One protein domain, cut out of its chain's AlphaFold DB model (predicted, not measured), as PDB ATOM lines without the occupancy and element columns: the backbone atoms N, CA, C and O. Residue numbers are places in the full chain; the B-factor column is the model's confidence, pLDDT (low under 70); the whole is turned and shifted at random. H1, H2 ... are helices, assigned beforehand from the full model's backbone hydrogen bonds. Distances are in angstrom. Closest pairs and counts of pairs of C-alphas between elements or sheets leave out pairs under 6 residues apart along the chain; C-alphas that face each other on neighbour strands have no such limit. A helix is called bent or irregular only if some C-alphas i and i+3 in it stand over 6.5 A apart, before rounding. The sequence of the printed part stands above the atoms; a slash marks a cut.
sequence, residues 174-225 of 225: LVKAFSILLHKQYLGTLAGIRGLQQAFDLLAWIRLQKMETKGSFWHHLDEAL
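What this domain is: This is residues 174 to 225 of the 225 residues of an uncharacterized protein of Serpula lacrymans var. lacrymans (strain S7.3) (UniProt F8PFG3). The model is an open U of three helices: the long helix H1 makes one long side, the short helix H2 stands at one end and makes a corner with H1 where they meet, and residues 203 to 216 fold back to the short helix H3 on the other side. H1 gives the longest axis of the body, and H3 stands across the opening from it, with no contact to either of the other helices. The printed part has 52 residues with three named helices, H1, H2 and H3 in that order along the chain, and no named strand; the class is all helix, with 29 of the printed residues in named helices. The whole is compact, with a radius of gyration of the C-alphas of 10.7 A, and its outline is elongated, the C-alphas spanning 30 by 19 by 16 A along their three main axes.

How they stand to each other: The printed part begins with H1, residues 174 to 187, the longest helix with 14 residues. A short link of 8 residues, 188 to 195, joins it to H2, residues 196 to 202. H1 and H2 only just touch, with 3 pairs of C-alphas within 8 A, and they touch only at the corner by their link. H1 touches H2 with residues 186 to 187 alone. The closest C-alphas of the two helices are those of Leu 187 and Leu 196, 4.6 A apart, while the helix centres lie 16.8 A apart. Their lines stand at a steep tilt of 58 degrees, and the two helices run the same way. After H2 comes a long link of 14 residues, 203 to 216, with no named element; in it residues 206 to 208 are helix, a run too short to bear a name. The C-alphas of this link lie 5 to 14 A from the mean of all C-alphas. The link leads to H3, residues 217 to 224. H3 touches no helix: H1 and H3 are apart, with no C-alpha of the one within 8 A of the other, and H2 and H3 are apart by the same test, though they follow each other in the chain. In the backbone, every O i to N i+4 pair is within hydrogen-bond range in H1, H2 and H3.

Where its parts are: H1 begins at C-alpha 174, at (57.130, 49.991, -11.566), and ends at C-alpha 187, at (38.628, 51.837, -17.466), 19.5 A from first to last C-alpha; x falls along it. H2, from Leu 196 to Leu 202, measures 9.8 A from first to last C-alpha. C-alpha 202 is at (31.603, 48.851, -28.636). H3, from Phe 217 to Ala 224, measures 10.5 A and ends at C-alpha 224, at (43.802, 47.963, -29.136). No helix is bent or irregular.

The domain as a whole: The two C-alphas farthest apart are those of Leu 174 and Leu 202, 30.7 A, the first residue of H1 and the last of H2. The C-alphas of the first and last printed residues, Leu 174 and Leu 225, are 20.6 A apart. Leu 225 follows H3 and is the chain's last residue. The printed part has no cut. Of its two links, that from H1 to H2 is short and that from H2 to H3 is long. The mean pLDDT of the printed part is 73.1, and 15 residues are under 70: residue 174, residues 190 to 194, residue 206, residues 209 to 215 and residue 225. Residues 190 to 194 lie in the link from H1 to H2, and residues 209 to 215 in the link from H2 to H3. The mean pLDDT is 76 for H1, 79 for H2 and 74 for H3.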
ATOM      1  N   LEU A 174      57.682  48.643 -11.692       69.50
ATOM      2  CA  LEU A 174      57.130  49.991 -11.566       69.50
ATOM      3  C   LEU A 174      56.295  50.341 -12.790       69.50
ATOM      4  O   LEU A 174      55.142  50.727 -12.640       69.50
ATOM      5  N   VAL A 175      56.850  50.130 -13.986       72.44
ATOM      6  CA  VAL A 175      56.151  50.355 -15.255       72.44
ATOM      7  C   VAL A 175      54.883  49.510 -15.305       72.44
ATOM      8  O   VAL A 175      53.806  50.038 -15.558       72.44
ATOM      9  N   LYS A 176      54.961  48.220 -14.957       70.88
ATOM     10  CA  LYS A 176      53.782  47.346 -14.920       70.88
ATOM     11  C   LYS A 176      52.729  47.829 -13.916       70.88
ATOM     12  O   LYS A 176      51.549  47.864 -14.252       70.88
ATOM     13  N   ALA A 177      53.125  48.203 -12.700       73.44
ATOM     14  CA  ALA A 177      52.214  48.722 -11.679       73.44
ATOM     15  C   ALA A 177      51.577  50.054 -12.104       73.44
ATOM     16  O   ALA A 177      50.382  50.255 -11.906       73.44
ATOM     17  N   PHE A 178      52.350  50.935 -12.733       77.56
ATOM     18  CA  PHE A 178      51.869  52.202 -13.266       77.56
ATOM     19  C   PHE A 178      50.867  51.996 -14.406       77.56
ATOM     20  O   PHE A 178      49.780  52.567 -14.360       77.56
ATOM     21  N   SER A 179      51.152  51.107 -15.360       73.81
ATOM     22  CA  SER A 179      50.210  50.753 -16.430       73.81
ATOM     23  C   SER A 179      48.907  50.163 -15.883       73.81
ATOM     24  O   SER A 179      47.826  50.479 -16.376       73.81
ATOM     25  N   ILE A 180      48.988  49.355 -14.820       75.19
ATOM     26  CA  ILE A 180      47.814  48.843 -14.097       75.19
ATOM     27  C   ILE A 180      47.003  49.996 -13.481       75.19
ATOM     28  O   ILE A 180      45.776  50.018 -13.571       75.19
ATOM     29  N   LEU A 181      47.664  50.970 -12.858       79.88
ATOM     30  CA  LEU A 181      46.984  52.126 -12.275       79.88
ATOM     31  C   LEU A 181      46.316  52.992 -13.347       79.88
ATOM     32  O   LEU A 181      45.141  53.320 -13.193       79.88
ATOM     33  N   LEU A 182      47.014  53.286 -14.447       79.69
ATOM     34  CA  LEU A 182      46.469  54.035 -15.582       79.69
ATOM     35  C   LEU A 182      45.245  53.335 -16.168       79.69
ATOM     36  O   LEU A 182      44.176  53.932 -16.258       79.69
ATOM     37  N   HIS A 183      45.361  52.052 -16.507       76.56
ATOM     38  CA  HIS A 183      44.229  51.327 -17.066       76.56
ATOM     39  C   HIS A 183      43.064  51.287 -16.075       76.56
ATOM     40  O   HIS A 183      41.934  51.512 -16.482       76.56
ATOM     41  N   LYS A 184      43.287  51.082 -14.769       78.31
ATOM     42  CA  LYS A 184      42.196  51.140 -13.778       78.31
ATOM     43  C   LYS A 184      41.542  52.525 -13.704       78.31
ATOM     44  O   LYS A 184      40.325  52.604 -13.573       78.31
ATOM     45  N   GLN A 185      42.330  53.594 -13.781       81.56
ATOM     46  CA  GLN A 185      41.842  54.971 -13.747       81.56
ATOM     47  C   GLN A 185      40.962  55.301 -14.959       81.56
ATOM     48  O   GLN A 185      39.927  55.944 -14.798       81.56
ATOM     49  N   TYR A 186      41.346  54.839 -16.152       81.00
ATOM     50  CA  TYR A 186      40.640  55.139 -17.403       81.00
ATOM     51  C   TYR A 186      39.634  54.062 -17.836       81.00
ATOM     52  O   TYR A 186      38.860  54.301 -18.764       81.00
ATOM     53  N   LEU A 187      39.589  52.904 -17.163       80.62
ATOM     54  CA  LEU A 187      38.628  51.837 -17.466       80.62
ATOM     55  C   LEU A 187      37.188  52.352 -17.379       80.62
ATOM     56  O   LEU A 187      36.388  52.120 -18.284       80.62
ATOM     57  N   GLY A 188      36.888  53.118 -16.329       76.44
ATOM     58  CA  GLY A 188      35.548  53.640 -16.082       76.44
ATOM     59  C   GLY A 188      34.542  52.529 -15.777       76.44
ATOM     60  O   GLY A 188      34.898  51.461 -15.286       76.44
ATOM     61  N   THR A 189      33.268  52.807 -16.035       71.69
ATOM     62  CA  THR A 189      32.173  51.837 -15.928       71.69
ATOM     63  C   THR A 189      31.288  51.945 -17.164       71.69
ATOM     64  O   THR A 189      31.282  52.976 -17.831       71.69
ATOM     65  N   LEU A 190      30.481  50.915 -17.430       62.34
ATOM     66  CA  LEU A 190      29.465  50.912 -18.495       62.34
ATOM     67  C   LEU A 190      28.484  52.099 -18.427       62.34
ATOM     68  O   LEU A 190      27.964  52.532 -19.449       62.34
ATOM     69  N   ALA A 191      28.225  52.619 -17.223       65.69
ATOM     70  CA  ALA A 191      27.333  53.758 -16.999       65.69
ATOM     71  C   ALA A 191      28.048  55.122 -17.080       65.69
ATOM     72  O   ALA A 191      27.390  56.162 -17.088       65.69
ATOM     73  N   GLY A 192      29.385  55.136 -17.105       63.97
ATOM     74  CA  GLY A 192      30.193  56.348 -17.201       63.97
ATOM     75  C   GLY A 192      30.390  56.788 -18.652       63.97
ATOM     76  O   GLY A 192      30.702  55.984 -19.524       63.97
ATOM     77  N   ILE A 193      30.250  58.087 -18.918       60.53
ATOM     78  CA  ILE A 193      30.513  58.673 -20.239       60.53
ATOM     79  C   ILE A 193      32.031  58.629 -20.514       60.53
ATOM     80  O   ILE A 193      32.792  59.216 -19.748       60.53
ATOM     81  N   ARG A 194      32.457  58.000 -21.628       65.38
ATOM     82  CA  ARG A 194      33.848  57.991 -22.158       65.38
ATOM     83  C   ARG A 194      34.888  57.175 -21.361       65.38
ATOM     84  O   ARG A 194      36.052  57.562 -21.306       65.38
ATOM     85  N   GLY A 195      34.501  56.045 -20.768       76.25
ATOM     86  CA  GLY A 195      35.459  55.073 -20.210       76.25
ATOM     87  C   GLY A 195      35.987  54.081 -21.258       76.25
ATOM     88  O   GLY A 195      35.274  53.760 -22.209       76.25
ATOM     89  N   LEU A 196      37.199  53.540 -21.070       77.50
ATOM     90  CA  LEU A 196      37.750  52.488 -21.946       77.50
ATOM     91  C   LEU A 196      36.848  51.249 -21.993       77.50
ATOM     92  O   LEU A 196      36.756  50.610 -23.032       77.50
ATOM     93  N   GLN A 197      36.128  50.939 -20.912       78.44
ATOM     94  CA  GLN A 197      35.193  49.814 -20.885       78.44
ATOM     95  C   GLN A 197      34.072  49.971 -21.920       78.44
ATOM     96  O   GLN A 197      33.768  49.026 -22.637       78.44
ATOM     97  N   GLN A 198      33.532  51.183 -22.080       78.75
ATOM     98  CA  GLN A 198      32.539  51.476 -23.115       78.75
ATOM     99  C   GLN A 198      33.120  51.285 -24.525       78.75
ATOM    100  O   GLN A 198      32.448  50.746 -25.402       78.75
ATOM    101  N   ALA A 199      34.365  51.715 -24.746       79.25
ATOM    102  CA  ALA A 199      35.043  51.559 -26.031       79.25
ATOM    103  C   ALA A 199      35.346  50.084 -26.348       79.25
ATOM    104  O   ALA A 199      35.077  49.632 -27.459       79.25
ATOM    105  N   PHE A 200      35.836  49.317 -25.370       83.06
ATOM    106  CA  PHE A 200      36.081  47.884 -25.519       83.06
ATOM    107  C   PHE A 200      34.791  47.111 -25.797       83.06
ATOM    108  O   PHE A 200      34.797  46.224 -26.647       83.06
ATOM    109  N   ASP A 201      33.677  47.484 -25.165       78.69
ATOM    110  CA  ASP A 201      32.372  46.868 -25.418       78.69
ATOM    111  C   ASP A 201      31.849  47.187 -26.823       78.69
ATOM    112  O   ASP A 201      31.395  46.285 -27.529       78.69
ATOM    113  N   LEU A 202      31.971  48.442 -27.273       80.69
ATOM    114  CA  LEU A 202      31.603  48.851 -28.636       80.69
ATOM    115  C   LEU A 202      32.422  48.125 -29.707       80.69
ATOM    116  O   LEU A 202      31.891  47.776 -30.759       80.69
ATOM    117  N   LEU A 203      33.706  47.898 -29.440       80.62
ATOM    118  CA  LEU A 203      34.628  47.220 -30.349       80.62
ATOM    119  C   LEU A 203      34.650  45.690 -30.153       80.62
ATOM    120  O   LEU A 203      35.448  45.010 -30.791       80.62
ATOM    121  N   ALA A 204      33.790  45.139 -29.287       80.00
ATOM    122  CA  ALA A 204      33.702  43.714 -28.953       80.00
ATOM    123  C   ALA A 204      35.008  43.077 -28.408       80.00
ATOM    124  O   ALA A 204      35.220  41.865 -28.518       80.00
ATOM    125  N   TRP A 205      35.866  43.861 -27.747       73.38
ATOM    126  CA  TRP A 205      37.091  43.395 -27.084       73.38
ATOM    127  C   TRP A 205      36.806  42.833 -25.685       73.38
ATOM    128  O   TRP A 205      37.139  43.418 -24.654       73.38
ATOM    129  N   ILE A 206      36.229  41.632 -25.641       67.31
ATOM    130  CA  ILE A 206      35.799  40.963 -24.396       67.31
ATOM    131  C   ILE A 206      36.972  40.731 -23.419       67.31
ATOM    132  O   ILE A 206      36.797  40.747 -22.202       67.31
ATOM    133  N   ARG A 207      38.196  40.546 -23.930       70.00
ATOM    134  CA  ARG A 207      39.384  40.214 -23.118       70.00
ATOM    135  C   ARG A 207      40.040  41.407 -22.414       70.00
ATOM    136  O   ARG A 207      40.962  41.190 -21.633       70.00
ATOM    137  N   LEU A 208      39.573  42.634 -22.654       72.69
ATOM    138  CA  LEU A 208      40.123  43.857 -22.049       72.69
ATOM    139  C   LEU A 208      39.253  44.431 -20.922       72.69
ATOM    140  O   LEU A 208      39.664  45.349 -20.219       72.69
ATOM    141  N   GLN A 209      38.075  43.847 -20.682       69.50
ATOM    142  CA  GLN A 209      37.157  44.277 -19.619       69.50
ATOM    143  C   GLN A 209      37.700  44.004 -18.209       69.50
ATOM    144  O   GLN A 209      37.351  44.697 -17.252       69.50
ATOM    145  N   LYS A 210      38.548  42.981 -18.063       69.62
ATOM    146  CA  LYS A 210      39.165  42.601 -16.794       69.62
ATOM    147  C   LYS A 210      40.670  42.532 -16.967       69.62
ATOM    148  O   LYS A 210      41.189  41.737 -17.740       69.62
ATOM    149  N   MET A 211      41.363  43.356 -16.196       67.06
ATOM    150  CA  MET A 211      42.811  43.376 -16.208       67.06
ATOM    151  C   MET A 211      43.390  42.110 -15.584       67.06
ATOM    152  O   MET A 211      43.054  41.753 -14.451       67.06
ATOM    153  N   GLU A 212      44.326  41.489 -16.295       65.75
ATOM    154  CA  GLU A 212      45.092  40.352 -15.800       65.75
ATOM    155  C   GLU A 212      46.597  40.628 -15.862       65.75
ATOM    156  O   GLU A 212      47.145  41.187 -16.812       65.75
ATOM    157  N   THR A 213      47.304  40.234 -14.804       57.91
ATOM    158  CA  THR A 213      48.766  40.372 -14.725       57.91
ATOM    159  C   THR A 213      49.509  39.264 -15.473       57.91
ATOM    160  O   THR A 213      50.719  39.393 -15.683       57.91
ATOM    161  N   LYS A 214      48.802  38.202 -15.868       55.81
ATOM    162  CA  LYS A 214      49.284  37.033 -16.614       55.81
ATOM    163  C   LYS A 214      48.435  36.860 -17.881       55.81
ATOM    164  O   LYS A 214      47.309  37.335 -17.921       55.81
ATOM    165  N   GLY A 215      48.962  36.156 -18.882       66.19
ATOM    166  CA  GLY A 215      48.224  35.832 -20.109       66.19
ATOM    167  C   GLY A 215      48.294  36.915 -21.190       66.19
ATOM    168  O   GLY A 215      49.134  37.811 -21.138       66.19
ATOM    169  N   SER A 216      47.421  36.809 -22.195       72.44
ATOM    170  CA  SER A 216      47.448  37.637 -23.412       72.44
ATOM    171  C   SER A 216      46.841  39.032 -23.242       72.44
ATOM    172  O   SER A 216      46.714  39.753 -24.225       72.44
ATOM    173  N   PHE A 217      46.478  39.442 -22.020       76.19
ATOM    174  CA  PHE A 217      45.895  40.761 -21.752       76.19
ATOM    175  C   PHE A 217      46.760  41.900 -22.314       76.19
ATOM    176  O   PHE A 217      46.256  42.750 -23.033       76.19
ATOM    177  N   TRP A 218      48.071  41.875 -22.052       71.00
ATOM    178  CA  TRP A 218      48.992  42.916 -22.528       71.00
ATOM    179  C   TRP A 218      49.167  42.917 -24.048       71.00
ATOM    180  O   TRP A 218      49.340  43.979 -24.624       71.00
ATOM    181  N   HIS A 219      49.066  41.751 -24.688       76.81
ATOM    182  CA  HIS A 219      49.071  41.643 -26.147       76.81
ATOM    183  C   HIS A 219      47.804  42.257 -26.746       76.81
ATOM    184  O   HIS A 219      47.879  43.061 -27.657       76.81
ATOM    185  N   HIS A 220      46.634  41.921 -26.201       73.06
ATOM    186  CA  HIS A 220      45.370  42.486 -26.667       73.06
ATOM    187  C   HIS A 220      45.251  43.984 -26.377       73.06
ATOM    188  O   HIS A 220      44.581  44.690 -27.119       73.06
ATOM    189  N   LEU A 221      45.877  44.467 -25.301       74.38
ATOM    190  CA  LEU A 221      45.909  45.891 -24.986       74.38
ATOM    191  C   LEU A 221      46.772  46.649 -25.999       74.38
ATOM    192  O   LEU A 221      46.372  47.725 -26.416       74.38
ATOM    193  N   ASP A 222      47.909  46.077 -26.402       77.19
ATOM    194  CA  ASP A 222      48.768  46.622 -27.459       77.19
ATOM    195  C   ASP A 222      48.054  46.638 -28.819       77.19
ATOM    196  O   ASP A 222      48.069  47.647 -29.505       77.19
ATOM    197  N   GLU A 223      47.326  45.569 -29.166       76.12
ATOM    198  CA  GLU A 223      46.514  45.521 -30.396       76.12
ATOM    199  C   GLU A 223      45.362  46.545 -30.424       76.12
ATOM    200  O   GLU A 223      44.831  46.838 -31.496       76.12
ATOM    201  N   ALA A 224      44.926  47.038 -29.262       70.50
ATOM    202  CA  ALA A 224      43.802  47.963 -29.136       70.50
ATOM    203  C   ALA A 224      44.216  49.447 -29.080       70.50
ATOM    204  O   ALA A 224      43.329  50.306 -29.134       70.50
ATOM    205  N   LEU A 225      45.514  49.742 -28.930       67.69
ATOM    206  CA  LEU A 225      46.095  51.093 -28.895       67.69
ATOM    207  C   LEU A 225      46.602  51.518 -30.279       67.69
ATOM    208  O   LEU A 225      46.465  52.727 -30.577       67.69
TER     209      LEU A 225